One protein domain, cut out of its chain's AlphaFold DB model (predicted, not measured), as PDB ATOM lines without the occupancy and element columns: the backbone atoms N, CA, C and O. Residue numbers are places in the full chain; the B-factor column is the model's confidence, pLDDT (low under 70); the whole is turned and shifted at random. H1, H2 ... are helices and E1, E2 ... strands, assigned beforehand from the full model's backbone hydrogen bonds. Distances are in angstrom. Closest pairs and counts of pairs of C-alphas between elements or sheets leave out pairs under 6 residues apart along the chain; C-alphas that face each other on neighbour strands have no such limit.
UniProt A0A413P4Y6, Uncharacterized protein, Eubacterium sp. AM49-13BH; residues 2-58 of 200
ATOM      1  N   GLN A   2     158.062 120.802 132.183       88.25
ATOM      2  CA  GLN A   2     158.515 122.083 132.773       88.25
ATOM      3  C   GLN A   2     158.458 122.131 134.312       88.25
ATOM      4  O   GLN A   2     159.451 122.478 134.941       88.25
ATOM      5  N   LYS A   3     157.341 121.703 134.921       86.81
ATOM      6  CA  LYS A   3     157.189 121.604 136.385       86.81
ATOM      7  C   LYS A   3     158.340 120.844 137.058       86.81
ATOM      8  O   LYS A   3     158.947 121.354 137.992       86.81
ATOM      9  N   ASN A   4     158.647 119.642 136.570       88.94
ATOM     10  CA  ASN A   4     159.657 118.773 137.181       88.94
ATOM     11  C   ASN A   4     161.071 119.346 137.020       88.94
ATOM     12  O   ASN A   4     161.888 119.209 137.926       88.94
ATOM     13  N   LEU A   5     161.351 120.014 135.894       90.56
ATOM     14  CA  LEU A   5     162.627 120.696 135.678       90.56
ATOM     15  C   LEU A   5     162.812 121.839 136.681       90.56
ATOM     16  O   LEU A   5     163.812 121.861 137.388       90.56
ATOM     17  N   ILE A   6     161.825 122.732 136.797       91.25
ATOM     18  CA  ILE A   6     161.863 123.852 137.753       91.25
ATOM     19  C   ILE A   6     162.023 123.328 139.184       91.25
ATOM     20  O   ILE A   6     162.870 123.810 139.928       91.25
ATOM     21  N   GLN A   7     161.264 122.294 139.559       89.94
ATOM     22  CA  GLN A   7     161.385 121.675 140.878       89.94
ATOM     23  C   GLN A   7     162.794 121.116 141.125       89.94
ATOM     24  O   GLN A   7     163.344 121.301 142.205       89.94
ATOM     25  N   THR A   8     163.399 120.472 140.125       92.06
ATOM     26  CA  THR A   8     164.764 119.934 140.233       92.06
ATOM     27  C   THR A   8     165.794 121.048 140.405       92.06
ATOM     28  O   THR A   8     166.644 120.951 141.286       92.06
ATOM     29  N   LEU A   9     165.698 122.122 139.617       93.38
ATOM     30  CA  LEU A   9     166.604 123.270 139.715       93.38
ATOM     31  C   LEU A   9     166.484 123.961 141.076       93.38
ATOM     32  O   LEU A   9     167.498 124.233 141.715       93.38
ATOM     33  N   ASN A  10     165.257 124.149 141.567       92.44
ATOM     34  CA  ASN A  10     165.009 124.709 142.893       92.44
ATOM     35  C   ASN A  10     165.611 123.829 143.998       92.44
ATOM     36  O   ASN A  10     166.269 124.347 144.897       92.44
ATOM     37  N   ASN A  11     165.452 122.503 143.907       93.94
ATOM     38  CA  ASN A  11     166.046 121.559 144.860       93.94
ATOM     39  C   ASN A  11     167.584 121.593 144.852       93.94
ATOM     40  O   ASN A  11     168.205 121.264 145.857       93.94
ATOM     41  N   GLN A  12     168.195 121.983 143.733       94.06
ATOM     42  CA  GLN A  12     169.643 122.154 143.600       94.06
ATOM     43  C   GLN A  12     170.118 123.577 143.939       94.06
ATOM     44  O   GLN A  12     171.303 123.868 143.802       94.06
ATOM     45  N   GLY A  13     169.223 124.474 144.367       95.12
ATOM     46  CA  GLY A  13     169.559 125.872 144.648       95.12
ATOM     47  C   GLY A  13     169.933 126.678 143.398       95.12
ATOM     48  O   GLY A  13     170.585 127.715 143.505       95.12
ATOM     49  N   ILE A  14     169.541 126.214 142.208       95.88
ATOM     50  CA  ILE A  14     169.854 126.863 140.937       95.88
ATOM     51  C   ILE A  14     168.738 127.855 140.601       95.88
ATOM     52  O   ILE A  14     167.608 127.461 140.292       95.88
ATOM     53  N   SER A  15     169.063 129.150 140.627       95.06
ATOM     54  CA  SER A  15     168.154 130.206 140.166       95.06
ATOM     55  C   SER A  15     167.768 129.978 138.704       95.06
ATOM     56  O   SER A  15     168.619 129.674 137.866       95.06
ATOM     57  N   ASN A  16     166.480 130.102 138.400       92.19
ATOM     58  CA  ASN A  16     165.953 129.824 137.073       92.19
ATOM     59  C   ASN A  16     164.765 130.735 136.730       92.19
ATOM     60  O   ASN A  16     163.922 131.019 137.576       92.19
ATOM     61  N   ASP A  17     164.699 131.158 135.464       93.19
ATOM     62  CA  ASP A  17     163.535 131.808 134.853       93.19
ATOM     63  C   ASP A  17     163.216 131.110 133.523       93.19
ATOM     64  O   ASP A  17     163.811 131.394 132.483       93.19
ATOM     65  N   ILE A  18     162.322 130.121 133.574       93.25
ATOM     66  CA  ILE A  18     162.033 129.242 132.437       93.25
ATOM     67  C   ILE A  18     160.709 129.633 131.787       93.25
ATOM     68  O   ILE A  18     159.646 129.537 132.404       93.25
ATOM     69  N   THR A  19     160.771 129.963 130.495       94.44
ATOM     70  CA  THR A  19     159.596 130.067 129.621       94.44
ATOM     71  C   THR A  19     159.508 128.838 128.722       94.44
ATOM     72  O   THR A  19     160.418 128.565 127.943       94.44
ATOM     73  N   GLY A  20     158.411 128.086 128.831       93.50
ATOM     74  CA  GLY A  20     158.154 126.928 127.977       93.50
ATOM     75  C   GLY A  20     157.536 127.328 126.637       93.50
ATOM     76  O   GLY A  20     156.584 128.104 126.602       93.50
ATOM     77  N   TYR A  21     158.036 126.769 125.539       93.25
ATOM     78  CA  TYR A  21     157.462 126.946 124.205       93.25
ATOM     79  C   TYR A  21     156.820 125.637 123.761       93.25
ATOM     80  O   TYR A  21     157.465 124.590 123.770       93.25
ATOM     81  N   TYR A  22     155.542 125.699 123.407       90.94
ATOM     82  CA  TYR A  22     154.722 124.538 123.088       90.94
ATOM     83  C   TYR A  22     154.073 124.721 121.722       90.94
ATOM     84  O   TYR A  22     153.753 125.837 121.318       90.94
ATOM     85  N   LEU A  23     153.816 123.613 121.028       87.69
ATOM     86  CA  LEU A  23     153.081 123.663 119.767       87.69
ATOM     87  C   LEU A  23     151.671 124.236 119.962       87.69
ATOM     88  O   LEU A  23     151.219 125.035 119.154       87.69
ATOM     89  N   GLY A  24     151.001 123.878 121.055       89.50
ATOM     90  CA  GLY A  24     149.711 124.444 121.424       89.50
ATOM     91  C   GLY A  24     149.436 124.285 122.914       89.50
ATOM     92  O   GLY A  24     149.884 123.320 123.542       89.50
ATOM     93  N   LEU A  25     148.714 125.242 123.489       91.25
ATOM     94  CA  LEU A  25     148.296 125.245 124.885       91.25
ATOM     95  C   LEU A  25     146.772 125.188 124.951       91.25
ATOM     96  O   LEU A  25     146.093 126.179 124.726       91.25
ATOM     97  N   SER A  26     146.245 124.006 125.278       89.75
ATOM     98  CA  SER A  26     144.804 123.768 125.464       89.75
ATOM     99  C   SER A  26     144.216 124.567 126.631       89.75
ATOM    100  O   SER A  26     144.941 125.037 127.510       89.75
ATOM    101  N   LYS A  27     142.884 124.595 126.755       88.62
ATOM    102  CA  LYS A  27     142.208 125.171 127.938       88.62
ATOM    103  C   LYS A  27     142.657 124.526 129.260       88.62
ATOM    104  O   LYS A  27     142.721 125.201 130.288       88.62
ATOM    105  N   LYS A  28     143.045 123.241 129.242       87.94
ATOM    106  CA  LYS A  28     143.602 122.539 130.418       87.94
ATOM    107  C   LYS A  28     144.939 123.126 130.880       87.94
ATOM    108  O   LYS A  28     145.306 122.971 132.044       87.94
ATOM    109  N   SER A  29     145.663 123.831 130.011       89.44
ATOM    110  CA  SER A  29     146.917 124.495 130.372       89.44
ATOM    111  C   SER A  29     146.714 125.582 131.428       89.44
ATOM    112  O   SER A  29     147.613 125.787 132.236       89.44
ATOM    113  N   LYS A  30     145.536 126.215 131.520       87.94
ATOM    114  CA  LYS A  30     145.232 127.161 132.609       87.94
ATOM    115  C   LYS A  30     145.232 126.493 133.982       87.94
ATOM    116  O   LYS A  30     145.824 127.012 134.923       87.94
ATOM    117  N   GLN A  31     144.614 125.316 134.075       86.19
ATOM    118  CA  GLN A  31     144.503 124.550 135.321       86.19
ATOM    119  C   GLN A  31     145.856 123.993 135.781       86.19
ATOM    120  O   GLN A  31     146.074 123.817 136.973       86.19
ATOM    121  N   ASN A  32     146.773 123.738 134.842       86.06
ATOM    122  CA  ASN A  32     148.067 123.125 135.136       86.06
ATOM    123  C   ASN A  32     149.223 124.130 135.170       86.06
ATOM    124  O   ASN A  32     149.977 124.167 136.134       86.06
ATOM    125  N   LEU A  33     149.415 124.918 134.116       89.25
ATOM    126  CA  LEU A  33     150.535 125.854 134.003       89.25
ATOM    127  C   LEU A  33     150.199 127.194 134.654       89.25
ATOM    128  O   LEU A  33     150.945 127.650 135.518       89.25
ATOM    129  N   GLY A  34     149.046 127.767 134.298       86.06
ATOM    130  CA  GLY A  34     148.602 129.067 134.808       86.06
ATOM    131  C   GLY A  34     148.438 129.081 136.326       86.06
ATOM    132  O   GLY A  34     149.013 129.931 136.997       86.06
ATOM    133  N   ALA A  35     147.742 128.084 136.884       86.06
ATOM    134  CA  ALA A  35     147.535 127.960 138.329       86.06
ATOM    135  C   ALA A  35     148.840 127.822 139.141       86.06
ATOM    136  O   ALA A  35     148.860 128.151 140.323       86.06
ATOM    137  N   ASN A  36     149.927 127.354 138.517       85.19
ATOM    138  CA  ASN A  36     151.244 127.222 139.149       85.19
ATOM    139  C   ASN A  36     152.203 128.372 138.780       85.19
ATOM    140  O   ASN A  36     153.393 128.292 139.077       85.19
ATOM    141  N   GLY A  37     151.714 129.424 138.111       87.25
ATOM    142  CA  GLY A  37     152.513 130.594 137.729       87.25
ATOM    143  C   GLY A  37     153.600 130.311 136.686       87.25
ATOM    144  O   GLY A  37     154.547 131.086 136.560       87.25
ATOM    145  N   TYR A  38     153.509 129.205 135.941       91.06
ATOM    146  CA  TYR A  38     154.518 128.860 134.941       91.06
ATOM    147  C   TYR A  38     154.353 129.693 133.669       91.06
ATOM    148  O   TYR A  38     153.286 129.713 133.056       91.06
ATOM    149  N   LYS A  39     155.451 130.314 133.222       93.56
ATOM    150  CA  LYS A  39     155.519 131.023 131.939       93.56
ATOM    151  C   LYS A  39     155.526 130.012 130.795       93.56
ATOM    152  O   LYS A  39     156.411 129.153 130.724       93.56
ATOM    153  N   ALA A  40     154.563 130.113 129.890       94.88
ATOM    154  CA  ALA A  40     154.490 129.271 128.705       94.88
ATOM    155  C   ALA A  40     153.867 130.029 127.532       94.88
ATOM    156  O   ALA A  40     153.067 130.932 127.756       94.88
ATOM    157  N   LYS A  41     154.235 129.663 126.301       94.44
ATOM    158  CA  LYS A  41     153.685 130.215 125.058       94.44
ATOM    159  C   LYS A  41     153.320 129.095 124.086       94.44
ATOM    160  O   LYS A  41     154.097 128.151 123.921       94.44
ATOM    161  N   GLY A  42     152.151 129.207 123.462       91.81
ATOM    162  CA  GLY A  42     151.677 128.315 122.403       91.81
ATOM    163  C   GLY A  42     151.956 128.890 121.013       91.81
ATOM    164  O   GLY A  42     151.824 130.094 120.809       91.81
ATOM    165  N   TYR A  43     152.345 128.046 120.056       89.12
ATOM    166  CA  TYR A  43     152.563 128.458 118.664       89.12
ATOM    167  C   TYR A  43     151.261 128.474 117.844       89.12
ATOM    168  O   TYR A  43     150.844 129.525 117.359       89.12
ATOM    169  N   LEU A  44     150.600 127.321 117.699       88.19
ATOM    170  CA  LEU A  44     149.381 127.166 116.898       88.19
ATOM    171  C   LEU A  44     148.171 127.793 117.586       88.19
ATOM    172  O   LEU A  44     147.469 128.599 116.981       88.19
ATOM    173  N   PHE A  45     147.977 127.455 118.859       89.00
ATOM    174  CA  PHE A  45     146.929 127.992 119.721       89.00
ATOM    175  C   PHE A  45     147.463 128.160 121.146       89.00
ATOM    176  O   PHE A  45     148.244 127.336 121.633       89.00
ATOM    177  N   ASP A  46     147.051 129.224 121.822       92.56
ATOM    178  CA  ASP A  46     147.495 129.593 123.159       92.56
ATOM    179  C   ASP A  46     146.313 129.961 124.062       92.56
ATOM    180  O   ASP A  46     146.143 131.103 124.481       92.56
ATOM    181  N   CYS A  47     145.508 128.962 124.427       91.44
ATOM    182  CA  CYS A  47     144.401 129.144 125.365       91.44
ATOM    183  C   CYS A  47     144.867 129.439 126.805       91.44
ATOM    184  O   CYS A  47     144.024 129.578 127.691       91.44
ATOM    185  N   LEU A  48     146.180 129.458 127.086       92.00
ATOM    186  CA  LEU A  48     146.710 129.896 128.379       92.00
ATOM    187  C   LEU A  48     146.754 131.424 128.442       92.00
ATOM    188  O   LEU A  48     146.310 131.991 129.436       92.00
ATOM    189  N   ASN A  49     147.288 132.056 127.394       92.88
ATOM    190  CA  ASN A  49     147.493 133.502 127.335       92.88
ATOM    191  C   ASN A  49     146.397 134.245 126.556       92.88
ATOM    192  O   ASN A  49     146.342 135.471 126.617       92.88
ATOM    193  N   ASN A  50     145.538 133.529 125.824       90.25
ATOM    194  CA  ASN A  50     144.448 134.101 125.042       90.25
ATOM    195  C   ASN A  50     143.149 133.282 125.164       90.25
ATOM    196  O   ASN A  50     143.013 132.190 124.618       90.25
ATOM    197  N   ASP A  51     142.154 133.851 125.839       84.50
ATOM    198  CA  ASP A  51     140.882 133.186 126.151       84.50
ATOM    199  C   ASP A  51     139.973 132.973 124.940       84.50
ATOM    200  O   ASP A  51     139.089 132.114 124.984       84.50
ATOM    201  N   THR A  52     140.184 133.744 123.872       85.25
ATOM    202  CA  THR A  52     139.422 133.628 122.624       85.25
ATOM    203  C   THR A  52     140.038 132.623 121.656       85.25
ATOM    204  O   THR A  52     139.414 132.295 120.647       85.25
ATOM    205  N   ASP A  53     141.234 132.110 121.959       84.69
ATOM    206  CA  ASP A  53     141.891 131.128 121.111       84.69
ATOM    207  C   ASP A  53     141.179 129.772 121.185       84.69
ATOM    208  O   ASP A  53     140.669 129.347 122.232       84.69
ATOM    209  N   THR A  54     141.141 129.082 120.051       79.44
ATOM    210  CA  THR A  54     140.436 127.808 119.925       79.44
ATOM    211  C   THR A  54     141.424 126.668 120.055       79.44
ATOM    212  O   THR A  54     142.412 126.591 119.332       79.44
ATOM    213  N   ASP A  55     141.130 125.753 120.976       76.56
ATOM    214  CA  ASP A  55     141.866 124.504 121.105       76.56
ATOM    215  C   ASP A  55     141.650 123.686 119.831       76.56
ATOM    216  O   ASP A  55     140.595 123.073 119.633       76.56
ATOM    217  N   ILE A  56     142.636 123.731 118.937       70.12
ATOM    218  CA  ILE A  56     142.660 122.898 117.746       70.12
ATOM    219  C   ILE A  56     142.987 121.497 118.248       70.12
ATOM    220  O   ILE A  56     144.150 121.092 118.329       70.12
ATOM    221  N   VAL A  57     141.949 120.758 118.646       64.62
ATOM    222  CA  VAL A  57     142.084 119.346 118.989       64.62
ATOM    223  C   VAL A  57     142.622 118.660 117.747       64.62
ATOM    224  O   VAL A  57     141.910 118.471 116.763       64.62
ATOM    225  N   ILE A  58     143.910 118.326 117.782       66.00
ATOM    226  CA  ILE A  58     144.594 117.689 116.666       66.00
ATOM    227  C   ILE A  58     144.004 116.279 116.530       66.00
ATOM    228  O   ILE A  58     144.463 115.334 117.171       66.00
TER     229      ILE A  58
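This is residues 2 to 58 of the 200 residues of an uncharacterized protein of Eubacterium sp. AM49-13BH (UniProt A0A413P4Y6). Two parallel strands, E1 and E2, lie side by side as a narrow ribbon that folds back where E2 bends sharply, the short helix H2 lies in the crossover between them, and helix H1 makes an arm at one end, where residues 7 to 13, of which 7 to 11 belong to H1, stick out from the rest. The arm makes much of the length, and the tail of residues 47 to 58, with no named element, lies toward the other end. The printed part has 57 residues with two named helices and two named strands, in the order H1, E1, H2, E2; the sheet has the order E1, E2 and is parallel, and the class is mixed, helices and strands. The whole is only just loose, close to compact, with a radius of gyration of the C-alphas of 12.5 A and spans of 38 by 18 by 16 A, a rod in outline.

H1, residues 2 to 11, begins with C-alpha 2 at (158.515, 122.083, 132.773) and is 14.3 A long from first to last C-alpha. E1, residues 19 to 25, is 13.2 A long and begins with C-alpha 19 at (159.596, 130.067, 129.621). H2, residues 28 to 32, is a short helix of 6.5 A. E2, residues 39 to 46, measures 12.0 A from first to last C-alpha and ends with C-alpha 46 at (147.495, 129.593, 123.159).

E1 and E2 are parallel neighbours, with 27 degrees between their N-to-C directions. N 20 and O 39 are within hydrogen-bond range at 3.0 A, and so are N 41 and O 20 at 2.8 A. E2 bends by 128 degrees at residue 42, and C-alpha 42 faces both C-alpha 22, at 4.9 A, and C-alpha 24, at 4.5 A. Beyond the bend, N 25 and O 45 are within range at 2.8 A. E1, H2 and E2 form a strand-helix-strand unit, two parallel neighbour strands with a helix between them along the chain, and its crossover is right-handed. The closest C-alphas of H1 and E1 are those of Gln 2 and Gly 20, 6.8 A apart, while the centres of the two elements are 17.0 A apart. H1 is apart from H2 and from E2. In H1 and H2 every O i to N i+4 pair is within hydrogen-bond range.

The two C-alphas farthest apart are those of Gln 12 and Thr 52, at 38.5 A. The printed part runs from residue 2 to residue 58 and has no cut. The link from E1 to H2 is tight, and those from H1 to E1 and from H2 to E2 are short. The mean pLDDT of the printed part of this model is 88.8, and residues 57 to 58 are under 70.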